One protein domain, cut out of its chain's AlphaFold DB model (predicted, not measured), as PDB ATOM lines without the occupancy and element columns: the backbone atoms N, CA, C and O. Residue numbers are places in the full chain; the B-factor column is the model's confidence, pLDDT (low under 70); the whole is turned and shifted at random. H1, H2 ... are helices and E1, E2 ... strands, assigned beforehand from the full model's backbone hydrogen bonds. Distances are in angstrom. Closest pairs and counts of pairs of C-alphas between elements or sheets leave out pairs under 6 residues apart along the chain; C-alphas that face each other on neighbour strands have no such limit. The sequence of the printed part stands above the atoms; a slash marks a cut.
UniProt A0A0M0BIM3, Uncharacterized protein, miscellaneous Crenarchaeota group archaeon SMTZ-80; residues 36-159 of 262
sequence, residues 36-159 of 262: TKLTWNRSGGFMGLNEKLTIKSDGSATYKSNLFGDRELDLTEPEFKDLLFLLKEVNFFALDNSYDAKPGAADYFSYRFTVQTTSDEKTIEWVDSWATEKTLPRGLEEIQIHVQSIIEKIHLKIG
ATOM      1  N   THR A  36     135.810 266.578 288.119       95.06
ATOM      2  CA  THR A  36     136.093 267.555 287.057       95.06
ATOM      3  C   THR A  36     136.065 268.986 287.579       95.06
ATOM      4  O   THR A  36     136.810 269.843 287.094       95.06
ATOM      5  N   LYS A  37     135.215 269.256 288.576       97.06
ATOM      6  CA  LYS A  37     135.054 270.584 289.167       97.06
ATOM      7  C   LYS A  37     134.513 270.495 290.589       97.06
ATOM      8  O   LYS A  37     133.553 269.777 290.855       97.06
ATOM      9  N   LEU A  38     135.083 271.294 291.479       97.94
ATOM     10  CA  LEU A  38     134.568 271.553 292.818       97.94
ATOM     11  C   LEU A  38     134.098 273.000 292.882       97.94
ATOM     12  O   LEU A  38     134.746 273.893 292.337       97.94
ATOM     13  N   THR A  39     132.958 273.257 293.509       98.31
ATOM     14  CA  THR A  39     132.453 274.616 293.719       98.31
ATOM     15  C   THR A  39     131.988 274.765 295.152       98.31
ATOM     16  O   THR A  39     131.047 274.101 295.566       98.31
ATOM     17  N   TRP A  40     132.646 275.641 295.897       98.31
ATOM     18  CA  TRP A  40     132.264 276.027 297.244       98.31
ATOM     19  C   TRP A  40     131.719 277.447 297.249       98.31
ATOM     20  O   TRP A  40     132.244 278.327 296.566       98.31
ATOM     21  N   ASN A  41     130.684 277.668 298.043       97.88
ATOM     22  CA  ASN A  41     130.042 278.949 298.249       97.88
ATOM     23  C   ASN A  41     129.827 279.172 299.745       97.88
ATOM     24  O   ASN A  41     129.350 278.270 300.432       97.88
ATOM     25  N   ARG A  42     130.107 280.390 300.208       94.88
ATOM     26  CA  ARG A  42     129.727 280.877 301.539       94.88
ATOM     27  C   ARG A  42     128.971 282.179 301.399       94.88
ATOM     28  O   ARG A  42     129.430 283.083 300.703       94.88
ATOM     29  N   SER A  43     127.836 282.290 302.070       92.62
ATOM     30  CA  SER A  43     127.078 283.533 302.142       92.62
ATOM     31  C   SER A  43     126.515 283.787 303.533       92.62
ATOM     32  O   SER A  43     126.341 282.859 304.315       92.62
ATOM     33  N   GLY A  44     126.228 285.048 303.850       82.44
ATOM     34  CA  GLY A  44     125.578 285.431 305.104       82.44
ATOM     35  C   GLY A  44     126.507 286.153 306.074       82.44
ATOM     36  O   GLY A  44     127.391 286.910 305.658       82.44
ATOM     37  N   GLY A  45     126.250 285.961 307.368       66.12
ATOM     38  CA  GLY A  45     126.812 286.782 308.437       66.12
ATOM     39  C   GLY A  45     126.341 288.244 308.387       66.12
ATOM     40  O   GLY A  45     125.766 288.718 307.407       66.12
ATOM     41  N   PHE A  46     126.633 288.990 309.451       52.69
ATOM     42  CA  PHE A  46     126.174 290.376 309.627       52.69
ATOM     43  C   PHE A  46     126.609 291.343 308.507       52.69
ATOM     44  O   PHE A  46     125.937 292.339 308.252       52.69
ATOM     45  N   MET A  47     127.725 291.060 307.825       58.41
ATOM     46  CA  MET A  47     128.238 291.893 306.727       58.41
ATOM     47  C   MET A  47     127.675 291.518 305.351       58.41
ATOM     48  O   MET A  47     128.028 292.163 304.367       58.41
ATOM     49  N   GLY A  48     126.856 290.463 305.250       71.62
ATOM     50  CA  GLY A  48     126.378 289.962 303.962       71.62
ATOM     51  C   GLY A  48     127.526 289.506 303.057       71.62
ATOM     52  O   GLY A  48     127.591 289.879 301.883       71.62
ATOM     53  N   LEU A  49     128.466 288.730 303.605       78.44
ATOM     54  CA  LEU A  49     129.569 288.159 302.836       78.44
ATOM     55  C   LEU A  49     129.007 287.236 301.751       78.44
ATOM     56  O   LEU A  49     128.012 286.547 301.968       78.44
ATOM     57  N   ASN A  50     129.645 287.219 300.586       90.00
ATOM     58  CA  ASN A  50     129.364 286.275 299.517       90.00
ATOM     59  C   ASN A  50     130.675 285.897 298.835       90.00
ATOM     60  O   ASN A  50     131.323 286.732 298.201       90.00
ATOM     61  N   GLU A  51     131.056 284.636 298.988       93.12
ATOM     62  CA  GLU A  51     132.273 284.068 298.441       93.12
ATOM     63  C   GLU A  51     131.972 282.837 297.599       93.12
ATOM     64  O   GLU A  51     131.032 282.075 297.852       93.12
ATOM     65  N   LYS A  52     132.821 282.628 296.598       97.38
ATOM     66  CA  LYS A  52     132.795 281.451 295.746       97.38
ATOM     67  C   LYS A  52     134.214 281.009 295.432       97.38
ATOM     68  O   LYS A  52     134.987 281.802 294.909       97.38
ATOM     69  N   LEU A  53     134.522 279.742 295.670       97.75
ATOM     70  CA  LEU A  53     135.740 279.082 295.208       97.75
ATOM     71  C   LEU A  53     135.356 278.009 294.193       97.75
ATOM     72  O   LEU A  53     134.509 277.168 294.466       97.75
ATOM     73  N   THR A  54     135.953 278.038 293.010       98.00
ATOM     74  CA  THR A  54     135.767 277.015 291.972       98.00
ATOM     75  C   THR A  54     137.119 276.419 291.627       98.00
ATOM     76  O   THR A  54     137.977 277.163 291.169       98.00
ATOM     77  N   ILE A  55     137.297 275.113 291.821       97.12
ATOM     78  CA  ILE A  55     138.547 274.373 291.575       97.12
ATOM     79  C   ILE A  55     138.305 273.399 290.416       97.12
ATOM     80  O   ILE A  55     137.288 272.703 290.410       97.12
ATOM     81  N   LYS A  56     139.204 273.346 289.433       95.62
ATOM     82  CA  LYS A  56     139.163 272.401 288.307       95.62
ATOM     83  C   LYS A  56     140.009 271.156 288.595       95.62
ATOM     84  O   LYS A  56     140.781 271.119 289.547       95.62
ATOM     85  N   SER A  57     139.881 270.138 287.746       92.06
ATOM     86  CA  SER A  57     140.618 268.870 287.860       92.06
ATOM     87  C   SER A  57     142.145 268.994 287.793       92.06
ATOM     88  O   SER A  57     142.841 268.090 288.237       92.06
ATOM     89  N   ASP A  58     142.668 270.080 287.224       89.88
ATOM     90  CA  ASP A  58     144.105 270.366 287.136       89.88
ATOM     91  C   ASP A  58     144.648 271.137 288.354       89.88
ATOM     92  O   ASP A  58     145.830 271.467 288.389       89.88
ATOM     93  N   GLY A  59     143.803 271.422 289.351       89.44
ATOM     94  CA  GLY A  59     144.163 272.210 290.530       89.44
ATOM     95  C   GLY A  59     144.080 273.725 290.325       89.44
ATOM     96  O   GLY A  59     144.179 274.464 291.306       89.44
ATOM     97  N   SER A  60     143.830 274.205 289.100       94.00
ATOM     98  CA  SER A  60     143.559 275.626 288.869       94.00
ATOM     99  C   SER A  60     142.233 276.016 289.517       94.00
ATOM    100  O   SER A  60     141.240 275.279 289.471       94.00
ATOM    101  N   ALA A  61     142.193 277.188 290.140       95.56
ATOM    102  CA  ALA A  61     141.025 277.664 290.850       95.56
ATOM    103  C   ALA A  61     140.772 279.157 290.661       95.56
ATOM    104  O   ALA A  61     141.665 279.973 290.447       95.56
ATOM    105  N   THR A  62     139.497 279.511 290.774       96.25
ATOM    106  CA  THR A  62     139.025 280.893 290.790       96.25
ATOM    107  C   THR A  62     138.298 281.144 292.095       96.25
ATOM    108  O   THR A  62     137.473 280.340 292.532       96.25
ATOM    109  N   TYR A  63     138.604 282.267 292.717       95.19
ATOM    110  CA  TYR A  63     137.973 282.752 293.922       95.19
ATOM    111  C   TYR A  63     137.283 284.077 293.624       95.19
ATOM    112  O   TYR A  63     137.836 284.921 292.925       95.19
ATOM    113  N   LYS A  64     136.073 284.262 294.139       94.56
ATOM    114  CA  LYS A  64     135.297 285.493 294.001       94.56
ATOM    115  C   LYS A  64     134.754 285.905 295.345       94.56
ATOM    116  O   LYS A  64     134.292 285.051 296.100       94.56
ATOM    117  N   SER A  65     134.768 287.202 295.613       89.62
ATOM    118  CA  SER A  65     134.219 287.754 296.843       89.62
ATOM    119  C   SER A  65     133.717 289.168 296.641       89.62
ATOM    120  O   SER A  65     134.418 290.007 296.075       89.62
ATOM    121  N   ASN A  66     132.535 289.454 297.182       82.69
ATOM    122  CA  ASN A  66     132.008 290.816 297.223       82.69
ATOM    123  C   ASN A  66     132.826 291.759 298.122       82.69
ATOM    124  O   ASN A  66     132.779 292.968 297.911       82.69
ATOM    125  N   LEU A  67     133.573 291.230 299.099       74.56
ATOM    126  CA  LEU A  67     134.376 292.029 300.034       74.56
ATOM    127  C   LEU A  67     135.881 291.957 299.759       74.56
ATOM    128  O   LEU A  67     136.597 292.924 300.012       74.56
ATOM    129  N   PHE A  68     136.372 290.830 299.239       75.75
ATOM    130  CA  PHE A  68     137.810 290.583 299.073       75.75
ATOM    131  C   PHE A  68     138.279 290.600 297.610       75.75
ATOM    132  O   PHE A  68     139.480 290.526 297.339       75.75
ATOM    133  N   GLY A  69     137.344 290.747 296.667       80.69
ATOM    134  CA  GLY A  69     137.604 290.755 295.231       80.69
ATOM    135  C   GLY A  69     137.891 289.372 294.643       80.69
ATOM    136  O   GLY A  69     137.948 288.361 295.345       80.69
ATOM    137  N   ASP A  70     138.075 289.348 293.323       90.06
ATOM    138  CA  ASP A  70     138.236 288.122 292.536       90.06
ATOM    139  C   ASP A  70     139.715 287.764 292.343       90.06
ATOM    140  O   ASP A  70     140.551 288.648 292.150       90.06
ATOM    141  N   ARG A  71     140.061 286.475 292.373       87.94
ATOM    142  CA  ARG A  71     141.425 285.966 292.185       87.94
ATOM    143  C   ARG A  71     141.444 284.660 291.410       87.94
ATOM    144  O   ARG A  71     140.524 283.854 291.499       87.94
ATOM    145  N   GLU A  72     142.547 284.442 290.721       90.69
ATOM    146  CA  GLU A  72     142.932 283.137 290.197       90.69
ATOM    147  C   GLU A  72     144.093 282.614 291.041       90.69
ATOM    148  O   GLU A  72     144.921 283.391 291.528       90.69
ATOM    149  N   LEU A  73     144.117 281.308 291.275       89.75
ATOM    150  CA  LEU A  73     145.178 280.637 292.006       89.75
ATOM    151  C   LEU A  73     145.334 279.208 291.500       89.75
ATOM    152  O   LEU A  73     144.375 278.609 291.027       89.75
ATOM    153  N   ASP A  74     146.514 278.649 291.708       88.12
ATOM    154  CA  ASP A  74     146.751 277.220 291.568       88.12
ATOM    155  C   ASP A  74     146.894 276.622 292.965       88.12
ATOM    156  O   ASP A  74     147.666 277.124 293.794       88.12
ATOM    157  N   LEU A  75     146.116 275.578 293.243       88.81
ATOM    158  CA  LEU A  75     146.299 274.784 294.450       88.81
ATOM    159  C   LEU A  75     147.597 273.992 294.321       88.81
ATOM    160  O   LEU A  75     147.940 273.482 293.253       88.81
ATOM    161  N   THR A  76     148.307 273.848 295.432       87.12
ATOM    162  CA  THR A  76     149.409 272.895 295.498       87.12
ATOM    163  C   THR A  76     148.871 271.472 295.345       87.12
ATOM    164  O   THR A  76     147.740 271.162 295.731       87.12
ATOM    165  N   GLU A  77     149.694 270.579 294.794       85.56
ATOM    166  CA  GLU A  77     149.312 269.178 294.604       85.56
ATOM    167  C   GLU A  77     148.824 268.503 295.908       85.56
ATOM    168  O   GLU A  77     147.805 267.810 295.842       85.56
ATOM    169  N   PRO A  78     149.441 268.732 297.091       86.19
ATOM    170  CA  PRO A  78     148.910 268.232 298.360       86.19
ATOM    171  C   PRO A  78     147.527 268.795 298.703       86.19
ATOM    172  O   PRO A  78     146.621 268.020 298.981       86.19
ATOM    173  N   GLU A  79     147.308 270.112 298.598       87.38
ATOM    174  CA  GLU A  79     146.013 270.730 298.936       87.38
ATOM    175  C   GLU A  79     144.861 270.143 298.123       87.38
ATOM    176  O   GLU A  79     143.782 269.879 298.660       87.38
ATOM    177  N   PHE A  80     145.090 269.937 296.825       91.56
ATOM    178  CA  PHE A  80     144.080 269.360 295.954       91.56
ATOM    179  C   PHE A  80     143.864 267.871 296.254       91.56
ATOM    180  O   PHE A  80     142.719 267.436 296.386       91.56
ATOM    181  N   LYS A  81     144.937 267.087 296.418       90.19
ATOM    182  CA  LYS A  81     144.832 265.650 296.721       90.19
ATOM    183  C   LYS A  81     144.185 265.374 298.073       90.19
ATOM    184  O   LYS A  81     143.362 264.465 298.144       90.19
ATOM    185  N   ASP A  82     144.501 266.157 299.097       91.31
ATOM    186  CA  ASP A  82     143.919 266.027 300.433       91.31
ATOM    187  C   ASP A  82     142.411 266.296 300.394       91.31
ATOM    188  O   ASP A  82     141.628 265.526 300.944       91.31
ATOM    189  N   LEU A  83     141.973 267.313 299.639       93.56
ATOM    190  CA  LEU A  83     140.546 267.576 299.439       93.56
ATOM    191  C   LEU A  83     139.846 266.409 298.728       93.56
ATOM    192  O   LEU A  83     138.771 265.976 299.143       93.56
ATOM    193  N   LEU A  84     140.457 265.864 297.670       92.69
ATOM    194  CA  LEU A  84     139.922 264.693 296.969       92.69
ATOM    195  C   LEU A  84     139.889 263.441 297.855       92.69
ATOM    196  O   LEU A  84     138.994 262.608 297.703       92.69
ATOM    197  N   PHE A  85     140.860 263.291 298.755       90.75
ATOM    198  CA  PHE A  85     140.905 262.208 299.729       90.75
ATOM    199  C   PHE A  85     139.770 262.343 300.748       90.75
ATOM    200  O   PHE A  85     138.998 261.401 300.904       90.75
ATOM    201  N   LEU A  86     139.573 263.530 301.331       93.25
ATOM    202  CA  LEU A  86     138.465 263.810 302.253       93.25
ATOM    203  C   LEU A  86     137.096 263.508 301.627       93.25
ATOM    204  O   LEU A  86     136.251 262.878 302.260       93.25
ATOM    205  N   LEU A  87     136.890 263.886 300.360       93.88
ATOM    206  CA  LEU A  87     135.656 263.589 299.621       93.88
ATOM    207  C   LEU A  87     135.365 262.085 299.506       93.88
ATOM    208  O   LEU A  87     134.199 261.676 299.540       93.88
ATOM    209  N   LYS A  88     136.413 261.268 299.347       91.50
ATOM    210  CA  LYS A  88     136.313 259.803 299.297       91.50
ATOM    211  C   LYS A  88     136.047 259.223 300.680       91.50
ATOM    212  O   LYS A  88     135.122 258.429 300.813       91.50
ATOM    213  N   GLU A  89     136.819 259.644 301.679       90.19
ATOM    214  CA  GLU A  89     136.720 259.165 303.063       90.19
ATOM    215  C   GLU A  89     135.332 259.414 303.658       90.19
ATOM    216  O   GLU A  89     134.738 258.513 304.246       90.19
ATOM    217  N   VAL A  90     134.760 260.605 303.444       89.62
ATOM    218  CA  VAL A  90     133.410 260.924 303.938       89.62
ATOM    219  C   VAL A  90     132.296 260.269 303.115       89.62
ATOM    220  O   VAL A  90     131.127 260.342 303.484       89.62
ATOM    221  N   ASN A  91     132.631 259.642 301.984       90.94
ATOM    222  CA  ASN A  91     131.662 259.143 301.018       90.94
ATOM    223  C   ASN A  91     130.650 260.237 300.616       90.94
ATOM    224  O   ASN A  91     129.440 260.090 300.785       90.94
ATOM    225  N   PHE A  92     131.157 261.367 300.112       93.38
ATOM    226  CA  PHE A  92     130.397 262.614 299.932       93.38
ATOM    227  C   PHE A  92     129.044 262.449 299.220       93.38
ATOM    228  O   PHE A  92     128.055 263.082 299.581       93.38
ATOM    229  N   PHE A  93     128.968 261.567 298.222       92.50
ATOM    230  CA  PHE A  93     127.747 261.335 297.443       92.50
ATOM    231  C   PHE A  93     126.647 260.600 298.227       92.50
ATOM    232  O   PHE A  93     125.495 260.597 297.784       92.50
ATOM    233  N   ALA A  94     126.975 259.994 299.368       91.75
ATOM    234  CA  ALA A  94     126.029 259.320 300.253       91.75
ATOM    235  C   ALA A  94     125.472 260.233 301.354       91.75
ATOM    236  O   ALA A  94     124.514 259.853 302.022       91.75
ATOM    237  N   LEU A  95     126.047 261.423 301.546       93.00
ATOM    238  CA  LEU A  95     125.559 262.389 302.527       93.00
ATOM    239  C   LEU A  95     124.197 262.974 302.122       93.00
ATOM    240  O   LEU A  95     123.860 263.055 300.932       93.00
ATOM    241  N   ASP A  96     123.447 263.447 303.117       95.19
ATOM    242  CA  ASP A  96     122.224 264.222 302.895       95.19
ATOM    243  C   ASP A  96     122.515 265.495 302.084       95.19
ATOM    244  O   ASP A  96     123.612 266.054 302.124       95.19
ATOM    245  N   ASN A  97     121.516 265.953 301.326       95.50
ATOM    246  CA  ASN A  97     121.646 267.139 300.475       95.50
ATOM    247  C   ASN A  97     121.637 268.450 301.273       95.50
ATOM    248  O   ASN A  97     122.158 269.447 300.779       95.50
ATOM    249  N   SER A  98     121.017 268.478 302.456       97.00
ATOM    250  CA  SER A  98     120.900 269.696 303.256       97.00
ATOM    251  C   SER A  98     120.977 269.437 304.759       97.00
ATOM    252  O   SER A  98     120.488 268.424 305.266       97.00
ATOM    253  N   TYR A  99     121.567 270.400 305.463       97.19
ATOM    254  CA  TYR A  99     121.595 270.500 306.917       97.19
ATOM    255  C   TYR A  99     121.134 271.904 307.311       97.19
ATOM    256  O   TYR A  99     121.920 272.851 307.368       97.19
ATOM    257  N   ASP A 100     119.826 272.031 307.515       97.00
ATOM    258  CA  ASP A 100     119.150 273.315 307.671       97.00
ATOM    259  C   ASP A 100     119.369 273.941 309.054       97.00
ATOM    260  O   ASP A 100     119.753 273.272 310.018       97.00
ATOM    261  N   ALA A 101     119.113 275.245 309.154       96.44
ATOM    262  CA  ALA A 101     119.194 275.969 310.415       96.44
ATOM    263  C   ALA A 101     118.039 275.609 311.358       96.44
ATOM    264  O   ALA A 101     116.890 275.468 310.939       96.44
ATOM    265  N   LYS A 102     118.327 275.546 312.660       96.94
ATOM    266  CA  LYS A 102     117.310 275.390 313.700       96.94
ATOM    267  C   LYS A 102     116.398 276.624 313.764       96.94
ATOM    268  O   LYS A 102     116.873 277.749 313.562       96.94
ATOM    269  N   PRO A 103     115.107 276.460 314.108       96.12
ATOM    270  CA  PRO A 103     114.184 277.581 314.227       96.12
ATOM    271  C   PRO A 103     114.720 278.685 315.150       96.12
ATOM    272  O   PRO A 103     115.155 278.419 316.270       96.12
ATOM    273  N   GLY A 104     114.676 279.931 314.675       92.94
ATOM    274  CA  GLY A 104     115.126 281.103 315.430       92.94
ATOM    275  C   GLY A 104     116.633 281.375 315.394       92.94
ATOM    276  O   GLY A 104     117.058 282.379 315.959       92.94
ATOM    277  N   ALA A 105     117.444 280.544 314.727       89.25
ATOM    278  CA  ALA A 105     118.821 280.918 314.414       89.25
ATOM    279  C   ALA A 105     118.843 282.073 313.396       89.25
ATOM    280  O   ALA A 105     118.084 282.079 312.427       89.25
ATOM    281  N   ALA A 106     119.722 283.044 313.619       85.31
ATOM    282  CA  ALA A 106     119.950 284.202 312.756       85.31
ATOM    283  C   ALA A 106     121.458 284.472 312.663       85.31
ATOM    284  O   ALA A 106     122.219 283.877 313.412       85.31
ATOM    285  N   ASP A 107     121.899 285.344 311.759       79.81
ATOM    286  CA  ASP A 107     123.304 285.783 311.646       79.81
ATOM    287  C   ASP A 107     124.355 284.674 311.422       79.81
ATOM    288  O   ASP A 107     125.548 284.889 311.638       79.81
ATOM    289  N   TYR A 108     123.938 283.501 310.945       85.00
ATOM    290  CA  TYR A 108     124.835 282.413 310.559       85.00
ATOM    291  C   TYR A 108     125.343 282.568 309.119       85.00
ATOM    292  O   TYR A 108     124.797 283.326 308.305       85.00
ATOM    293  N   PHE A 109     126.383 281.810 308.789       89.38
ATOM    294  CA  PHE A 109     126.781 281.559 307.412       89.38
ATOM    295  C   PHE A 109     126.068 280.336 306.844       89.38
ATOM    296  O   PHE A 109     125.907 279.317 307.515       89.38
ATOM    297  N   SER A 110     125.677 280.448 305.580       94.94
ATOM    298  CA  SER A 110     125.235 279.344 304.742       94.94
ATOM    299  C   SER A 110     126.367 278.927 303.819       94.94
ATOM    300  O   SER A 110     127.056 279.760 303.226       94.94
ATOM    301  N   TYR A 111     126.509 277.625 303.655       97.19
ATOM    302  CA  TYR A 111     127.524 276.973 302.860       97.19
ATOM    303  C   TYR A 111     126.859 276.106 301.805       97.19
ATOM    304  O   TYR A 111     125.821 275.486 302.036       97.19
ATOM    305  N   ARG A 112     127.478 276.049 300.634       98.25
ATOM    306  CA  ARG A 112     127.098 275.133 299.564       98.25
ATOM    307  C   ARG A 112     128.363 274.564 298.953       98.25
ATOM    308  O   ARG A 112     129.249 275.324 298.571       98.25
ATOM    309  N   PHE A 113     128.427 273.245 298.820       98.31
ATOM    310  CA  PHE A 113     129.531 272.569 298.154       98.31
ATOM    311  C   PHE A 113     129.023 271.601 297.101       98.31
ATOM    312  O   PHE A 113     128.239 270.698 297.384       98.31
ATOM    313  N   THR A 114     129.487 271.812 295.879       98.31
ATOM    314  CA  THR A 114     129.135 271.036 294.702       98.31
ATOM    315  C   THR A 114     130.363 270.284 294.213       98.31
ATOM    316  O   THR A 114     131.386 270.896 293.892       98.31
ATOM    317  N   VAL A 115     130.242 268.963 294.116       97.56
ATOM    318  CA  VAL A 115     131.226 268.073 293.503       97.56
ATOM    319  C   VAL A 115     130.669 267.602 292.172       97.56
ATOM    320  O   VAL A 115     129.694 266.852 292.131       97.56
ATOM    321  N   GLN A 116     131.298 268.033 291.085       96.94
ATOM    322  CA  GLN A 116     131.008 267.560 289.741       96.94
ATOM    323  C   GLN A 116     132.068 266.535 289.334       96.94
ATOM    324  O   GLN A 116     133.272 266.792 289.431       96.94
ATOM    325  N   THR A 117     131.622 265.377 288.859       94.81
ATOM    326  CA  THR A 117     132.483 264.346 288.280       94.81
ATOM    327  C   THR A 117     132.277 264.255 286.769       94.81
ATOM    328  O   THR A 117     131.555 265.050 286.165       94.81
ATOM    329  N   THR A 118     132.930 263.295 286.120       92.44
ATOM    330  CA  THR A 118     132.686 262.981 284.706       92.44
ATOM    331  C   THR A 118     131.299 262.393 284.442       92.44
ATOM    332  O   THR A 118     130.880 262.368 283.287       92.44
ATOM    333  N   SER A 119     130.590 261.907 285.468       90.56
ATOM    334  CA  SER A 119     129.323 261.182 285.286       90.56
ATOM    335  C   SER A 119     128.172 261.628 286.187       90.56
ATOM    336  O   SER A 119     127.036 261.244 285.923       90.56
ATOM    337  N   ASP A 120     128.440 262.420 287.226       91.31
ATOM    338  CA  ASP A 120     127.445 262.795 288.228       91.31
ATOM    339  C   ASP A 120     127.763 264.170 288.843       91.31
ATOM    340  O   ASP A 120     128.863 264.712 288.690       91.31
ATOM    341  N   GLU A 121     126.799 264.740 289.558       95.06
ATOM    342  CA  GLU A 121     126.956 265.980 290.313       95.06
ATOM    343  C   GLU A 121     126.201 265.877 291.639       95.06
ATOM    344  O   GLU A 121     125.020 265.535 291.681       95.06
ATOM    345  N   LYS A 122     126.877 266.216 292.737       96.06
ATOM    346  CA  LYS A 122     126.270 266.283 294.066       96.06
ATOM    347  C   LYS A 122     126.485 267.660 294.655       96.06
ATOM    348  O   LYS A 122     127.617 268.128 294.725       96.06
ATOM    349  N   THR A 123     125.404 268.269 295.132       98.12
ATOM    350  CA  THR A 123     125.446 269.499 295.925       98.12
ATOM    351  C   THR A 123     124.951 269.213 297.334       98.12
ATOM    352  O   THR A 123     123.927 268.550 297.501       98.12
ATOM    353  N   ILE A 124     125.688 269.710 298.326       98.06
ATOM    354  CA  ILE A 124     125.305 269.694 299.738       98.06
ATOM    355  C   ILE A 124     125.266 271.129 300.247       98.06
ATOM    356  O   ILE A 124     126.162 271.919 299.947       98.06
ATOM    357  N   GLU A 125     124.237 271.450 301.020       98.31
ATOM    358  CA  GLU A 125     124.038 272.749 301.655       98.31
ATOM    359  C   GLU A 125     124.000 272.594 303.174       98.31
ATOM    360  O   GLU A 125     123.431 271.638 303.696       98.31
ATOM    361  N   TRP A 126     124.626 273.507 303.904       97.75
ATOM    362  CA  TRP A 126     124.579 273.500 305.365       97.75
ATOM    363  C   TRP A 126     124.763 274.904 305.923       97.75
ATOM    364  O   TRP A 126     125.132 275.826 305.198       97.75
ATOM    365  N   VAL A 127     124.507 275.074 307.214       95.00
ATOM    366  CA  VAL A 127     124.777 276.319 307.940       95.00
ATOM    367  C   VAL A 127     125.867 276.105 308.985       95.00
ATOM    368  O   VAL A 127     126.339 274.983 309.171       95.00
ATOM    369  N   ASP A 128     126.296 277.171 309.661       88.94
ATOM    370  CA  ASP A 128     127.229 277.051 310.784       88.94
ATOM    371  C   ASP A 128     126.810 275.949 311.765       88.94
ATOM    372  O   ASP A 128     125.645 275.868 312.148       88.94
ATOM    373  N   SER A 129     127.775 275.162 312.253       90.06
ATOM    374  CA  SER A 129     127.522 274.015 313.144       90.06
ATOM    375  C   SER A 129     126.671 274.382 314.376       90.06
ATOM    376  O   SER A 129     125.820 273.610 314.811       90.06
ATOM    377  N   TRP A 130     126.814 275.608 314.904       87.06
ATOM    378  CA  TRP A 130     126.005 276.109 316.025       87.06
ATOM    379  C   TRP A 130     124.548 276.435 315.645       87.06
ATOM    380  O   TRP A 130     123.664 276.429 316.513       87.06
ATOM    381  N   ALA A 131     124.299 276.755 314.377       91.31
ATOM    382  CA  ALA A 131     123.007 277.140 313.825       91.31
ATOM    383  C   ALA A 131     122.241 275.952 313.231       91.31
ATOM    384  O   ALA A 131     121.025 276.050 313.102       91.31
ATOM    385  N   THR A 132     122.904 274.841 312.909       94.31
ATOM    386  CA  THR A 132     122.278 273.663 312.295       94.31
ATOM    387  C   THR A 132     121.273 272.974 313.229       94.31
ATOM    388  O   THR A 132     121.488 272.861 314.435       94.31
ATOM    389  N   GLU A 133     120.158 272.495 312.675       95.56
ATOM    390  CA  GLU A 133     119.137 271.708 313.384       95.56
ATOM    391  C   GLU A 133     119.629 270.295 313.731       95.56
ATOM    392  O   GLU A 133     119.351 269.773 314.811       95.56
ATOM    393  N   LYS A 134     120.379 269.681 312.813       93.31
ATOM    394  CA  LYS A 134     120.976 268.351 312.962       93.31
ATOM    395  C   LYS A 134     122.484 268.468 313.155       93.31
ATOM    396  O   LYS A 134     123.116 269.380 312.637       93.31
ATOM    397  N   THR A 135     123.081 267.506 313.848       91.25
ATOM    398  CA  THR A 135     124.542 267.407 313.928       91.25
ATOM    399  C   THR A 135     125.130 267.235 312.529       91.25
ATOM    400  O   THR A 135     124.699 266.353 311.783       91.25
ATOM    401  N   LEU A 136     126.111 268.069 312.178       93.38
ATOM    402  CA  LEU A 136     126.825 267.937 310.914       93.38
ATOM    403  C   LEU A 136     127.687 266.662 310.925       93.38
ATOM    404  O   LEU A 136     128.313 266.349 311.942       93.38
ATOM    405  N   PRO A 137     127.756 265.912 309.814       94.94
ATOM    406  CA  PRO A 137     128.689 264.805 309.699       94.94
ATOM    407  C   PRO A 137     130.119 265.319 309.834       94.94
ATOM    408  O   PRO A 137     130.507 266.258 309.141       94.94
ATOM    409  N   ARG A 138     130.928 264.649 310.656       89.81
ATOM    410  CA  ARG A 138     132.328 265.024 310.898       89.81
ATOM    411  C   ARG A 138     133.118 265.275 309.609       89.81
ATOM    412  O   ARG A 138     133.825 266.267 309.512       89.81
ATOM    413  N   GLY A 139     132.977 264.417 308.598       90.12
ATOM    414  CA  GLY A 139     133.720 264.607 307.350       90.12
ATOM    415  C   GLY A 139     133.254 265.819 306.527       90.12
ATOM    416  O   GLY A 139     134.044 266.370 305.768       90.12
ATOM    417  N   LEU A 140     132.009 266.289 306.696       93.69
ATOM    418  CA  LEU A 140     131.560 267.552 306.097       93.69
ATOM    419  C   LEU A 140     132.229 268.750 306.789       93.69
ATOM    420  O   LEU A 140     132.648 269.688 306.114       93.69
ATOM    421  N   GLU A 141     132.395 268.691 308.115       89.12
ATOM    422  CA  GLU A 141     133.168 269.690 308.867       89.12
ATOM    423  C   GLU A 141     134.651 269.675 308.459       89.12
ATOM    424  O   GLU A 141     135.235 270.735 308.250       89.12
ATOM    425  N   GLU A 142     135.252 268.499 308.257       91.25
ATOM    426  CA  GLU A 142     136.640 268.365 307.788       91.25
ATOM    427  C   GLU A 142     136.836 268.954 306.378       91.25
ATOM    428  O   GLU A 142     137.796 269.693 306.150       91.25
ATOM    429  N   ILE A 143     135.896 268.721 305.450       93.88
ATOM    430  CA  ILE A 143     135.895 269.377 304.129       93.88
ATOM    431  C   ILE A 143     135.811 270.897 304.284       93.88
ATOM    432  O   ILE A 143     136.574 271.621 303.640       93.88
ATOM    433  N   GLN A 144     134.901 271.391 305.129       92.19
ATOM    434  CA  GLN A 144     134.733 272.824 305.364       92.19
ATOM    435  C   GLN A 144     136.017 273.454 305.913       92.19
ATOM    436  O   GLN A 144     136.430 274.501 305.421       92.19
ATOM    437  N   ILE A 145     136.670 272.815 306.887       88.31
ATOM    438  CA  ILE A 145     137.947 273.269 307.454       88.31
ATOM    439  C   ILE A 145     139.029 273.320 306.370       88.31
ATOM    440  O   ILE A 145     139.733 274.324 306.245       88.31
ATOM    441  N   HIS A 146     139.138 272.274 305.547       91.62
ATOM    442  CA  HIS A 146     140.142 272.217 304.483       91.62
ATOM    443  C   HIS A 146     139.932 273.314 303.436       91.62
ATOM    444  O   HIS A 146     140.867 274.046 303.111       91.62
ATOM    445  N   VAL A 147     138.698 273.494 302.953       93.69
ATOM    446  CA  VAL A 147     138.357 274.572 302.011       93.69
ATOM    447  C   VAL A 147     138.608 275.946 302.628       93.69
ATOM    448  O   VAL A 147     139.179 276.817 301.973       93.69
ATOM    449  N   GLN A 148     138.248 276.136 303.895       88.06
ATOM    450  CA  GLN A 148     138.473 277.388 304.608       88.06
ATOM    451  C   GLN A 148     139.971 277.736 304.694       88.06
ATOM    452  O   GLN A 148     140.340 278.881 304.438       88.06
ATOM    453  N   SER A 149     140.847 276.748 304.912       85.50
ATOM    454  CA  SER A 149     142.303 276.966 304.907       85.50
ATOM    455  C   SER A 149     142.835 277.462 303.551       85.50
ATOM    456  O   SER A 149     143.736 278.302 303.493       85.50
ATOM    457  N   ILE A 150     142.246 276.998 302.439       90.38
ATOM    458  CA  ILE A 150     142.579 277.475 301.088       90.38
ATOM    459  C   ILE A 150     142.138 278.936 300.929       90.38
ATOM    460  O   ILE A 150     142.901 279.764 300.422       90.38
ATOM    461  N   ILE A 151     140.932 279.277 301.399       87.88
ATOM    462  CA  ILE A 151     140.405 280.648 301.375       87.88
ATOM    463  C   ILE A 151     141.294 281.615 302.163       87.88
ATOM    464  O   ILE A 151     141.590 282.708 301.680       87.88
ATOM    465  N   GLU A 152     141.795 281.230 303.331       77.06
ATOM    466  CA  GLU A 152     142.722 282.085 304.078       77.06
ATOM    467  C   GLU A 152     144.045 282.308 303.384       77.06
ATOM    468  O   GLU A 152     144.540 283.433 303.379       77.06
ATOM    469  N   LYS A 153     144.623 281.274 302.771       80.94
ATOM    470  CA  LYS A 153     145.841 281.447 301.972       80.94
ATOM    471  C   LYS A 153     145.613 282.456 300.852       80.94
ATOM    472  O   LYS A 153     146.503 283.253 300.549       80.94
ATOM    473  N   ILE A 154     144.416 282.467 300.266       79.88
ATOM    474  CA  ILE A 154     144.013 283.488 299.300       79.88
ATOM    475  C   ILE A 154     143.953 284.862 299.978       79.88
ATOM    476  O   ILE A 154     144.600 285.790 299.500       79.88
ATOM    477  N   HIS A 155     143.261 285.009 301.110       72.94
ATOM    478  CA  HIS A 155     143.179 286.284 301.841       72.94
ATOM    479  C   HIS A 155     144.559 286.826 302.260       72.94
ATOM    480  O   HIS A 155     144.798 288.034 302.153       72.94
ATOM    481  N   LEU A 156     145.484 285.942 302.649       67.12
ATOM    482  CA  LEU A 156     146.894 286.239 302.932       67.12
ATOM    483  C   LEU A 156     147.605 286.807 301.705       67.12
ATOM    484  O   LEU A 156     148.200 287.883 301.782       67.12
ATOM    485  N   LYS A 157     147.477 286.145 300.551       68.12
ATOM    486  CA  LYS A 157     148.067 286.608 299.286       68.12
ATOM    487  C   LYS A 157     147.439 287.904 298.763       68.12
ATOM    488  O   LYS A 157     148.113 288.672 298.084       68.12
ATOM    489  N   ILE A 158     146.167 288.171 299.073       62.06
ATOM    490  CA  ILE A 158     145.442 289.370 298.620       62.06
ATOM    491  C   ILE A 158     145.947 290.653 299.307       62.06
ATOM    492  O   ILE A 158     145.715 291.747 298.796       62.06
ATOM    493  N   GLY A 159     146.637 290.561 300.447       56.47
ATOM    494  CA  GLY A 159     147.030 291.750 301.204       56.47
ATOM    495  C   GLY A 159     145.857 292.428 301.927       56.47
ATOM    496  O   GLY A 159     146.035 293.511 302.475       56.47
TER     497      GLY A 159
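What this domain is: This is residues 36 to 159 of the 262 residues of an uncharacterized protein of miscellaneous Crenarchaeota group archaeon SMTZ-80 (UniProt A0A0M0BIM3). One twisted six-stranded antiparallel sheet has two helices over one face and its other face bare: the long H2 crosses the strands, and the shorter H1 lies next to it, running back the opposite way. A long link after H1, residues 90 to 108, goes past the edge strand E6, where residues 98 to 99 pair with it in parallel. The printed part has 124 residues, with named elements in the order E1, E2, E3, E4, H1, E5, E6, H2, and the sheet's order is E4 - E3 - E2 - E1 - E5 - E6. The class is mixed, helices and strands, and the whole is compact and rounded, with a radius of gyration of the C-alphas of 14.3 A and spans of 41 by 35 by 21 A.

How they stand to each other: E1, residues 36 to 44, E2, residues 49 to 56, E3, residues 60 to 65, and E4, residues 71 to 74, form a meander, each strand the antiparallel neighbour of the one before. N 40 and O 53 are 2.8 A apart between E1 and E2, N 54 and O 62 2.8 A between E2 and E3, and N 73 and O 61 2.9 A between E3 and E4, each within hydrogen-bond range. E5, residues 109 to 117, is antiparallel to E1, with N 114 and O 39 at 2.8 A. E6, residues 121 to 127, forms a hairpin with E5, with N 113 and O 124 at 2.9 A. H1, residues 77 to 89, and H2, residues 138 to 158, are on the same face of the sheet, each at a height over the sheet of 9.6 A. H2 runs across the strands, at 82 degrees to E1 on the local plane; the closest C-alphas of the two are those of Trp 40 and Val 147, 7.9 A apart. H2 is only just over each of the six strands, with 3 of its 21 C-alphas falling on each, while H1 is over none. H1 and H2 touch, closest at the C-alphas of Leu 86 and Ile 143, 6.4 A apart, at a shallow tilt of 20 degrees, opposite ways. In both helices every O i to N i+4 pair is within hydrogen-bond range.

Where its parts are: E1 begins at C-alpha 36 (136.093, 267.555, 287.057) and is 27.5 A long; E2 measures 23.5 A, E3 17.3 A and E4 10.3 A. H1 is 18.2 A long, E5 26.4 A and E6 20.6 A. H2, 30.3 A, ends at C-alpha 158 (145.442, 289.370, 298.620).

The domain as a whole: The C-alphas farthest apart are those of Asp 58 and Gly 104, 41.9 A. The printed part has no cut, and the link from H1 to E5, 19 residues, is long. The mean pLDDT of the printed part is 89.7; residues 45 to 47 and 156 to 159 are under 70.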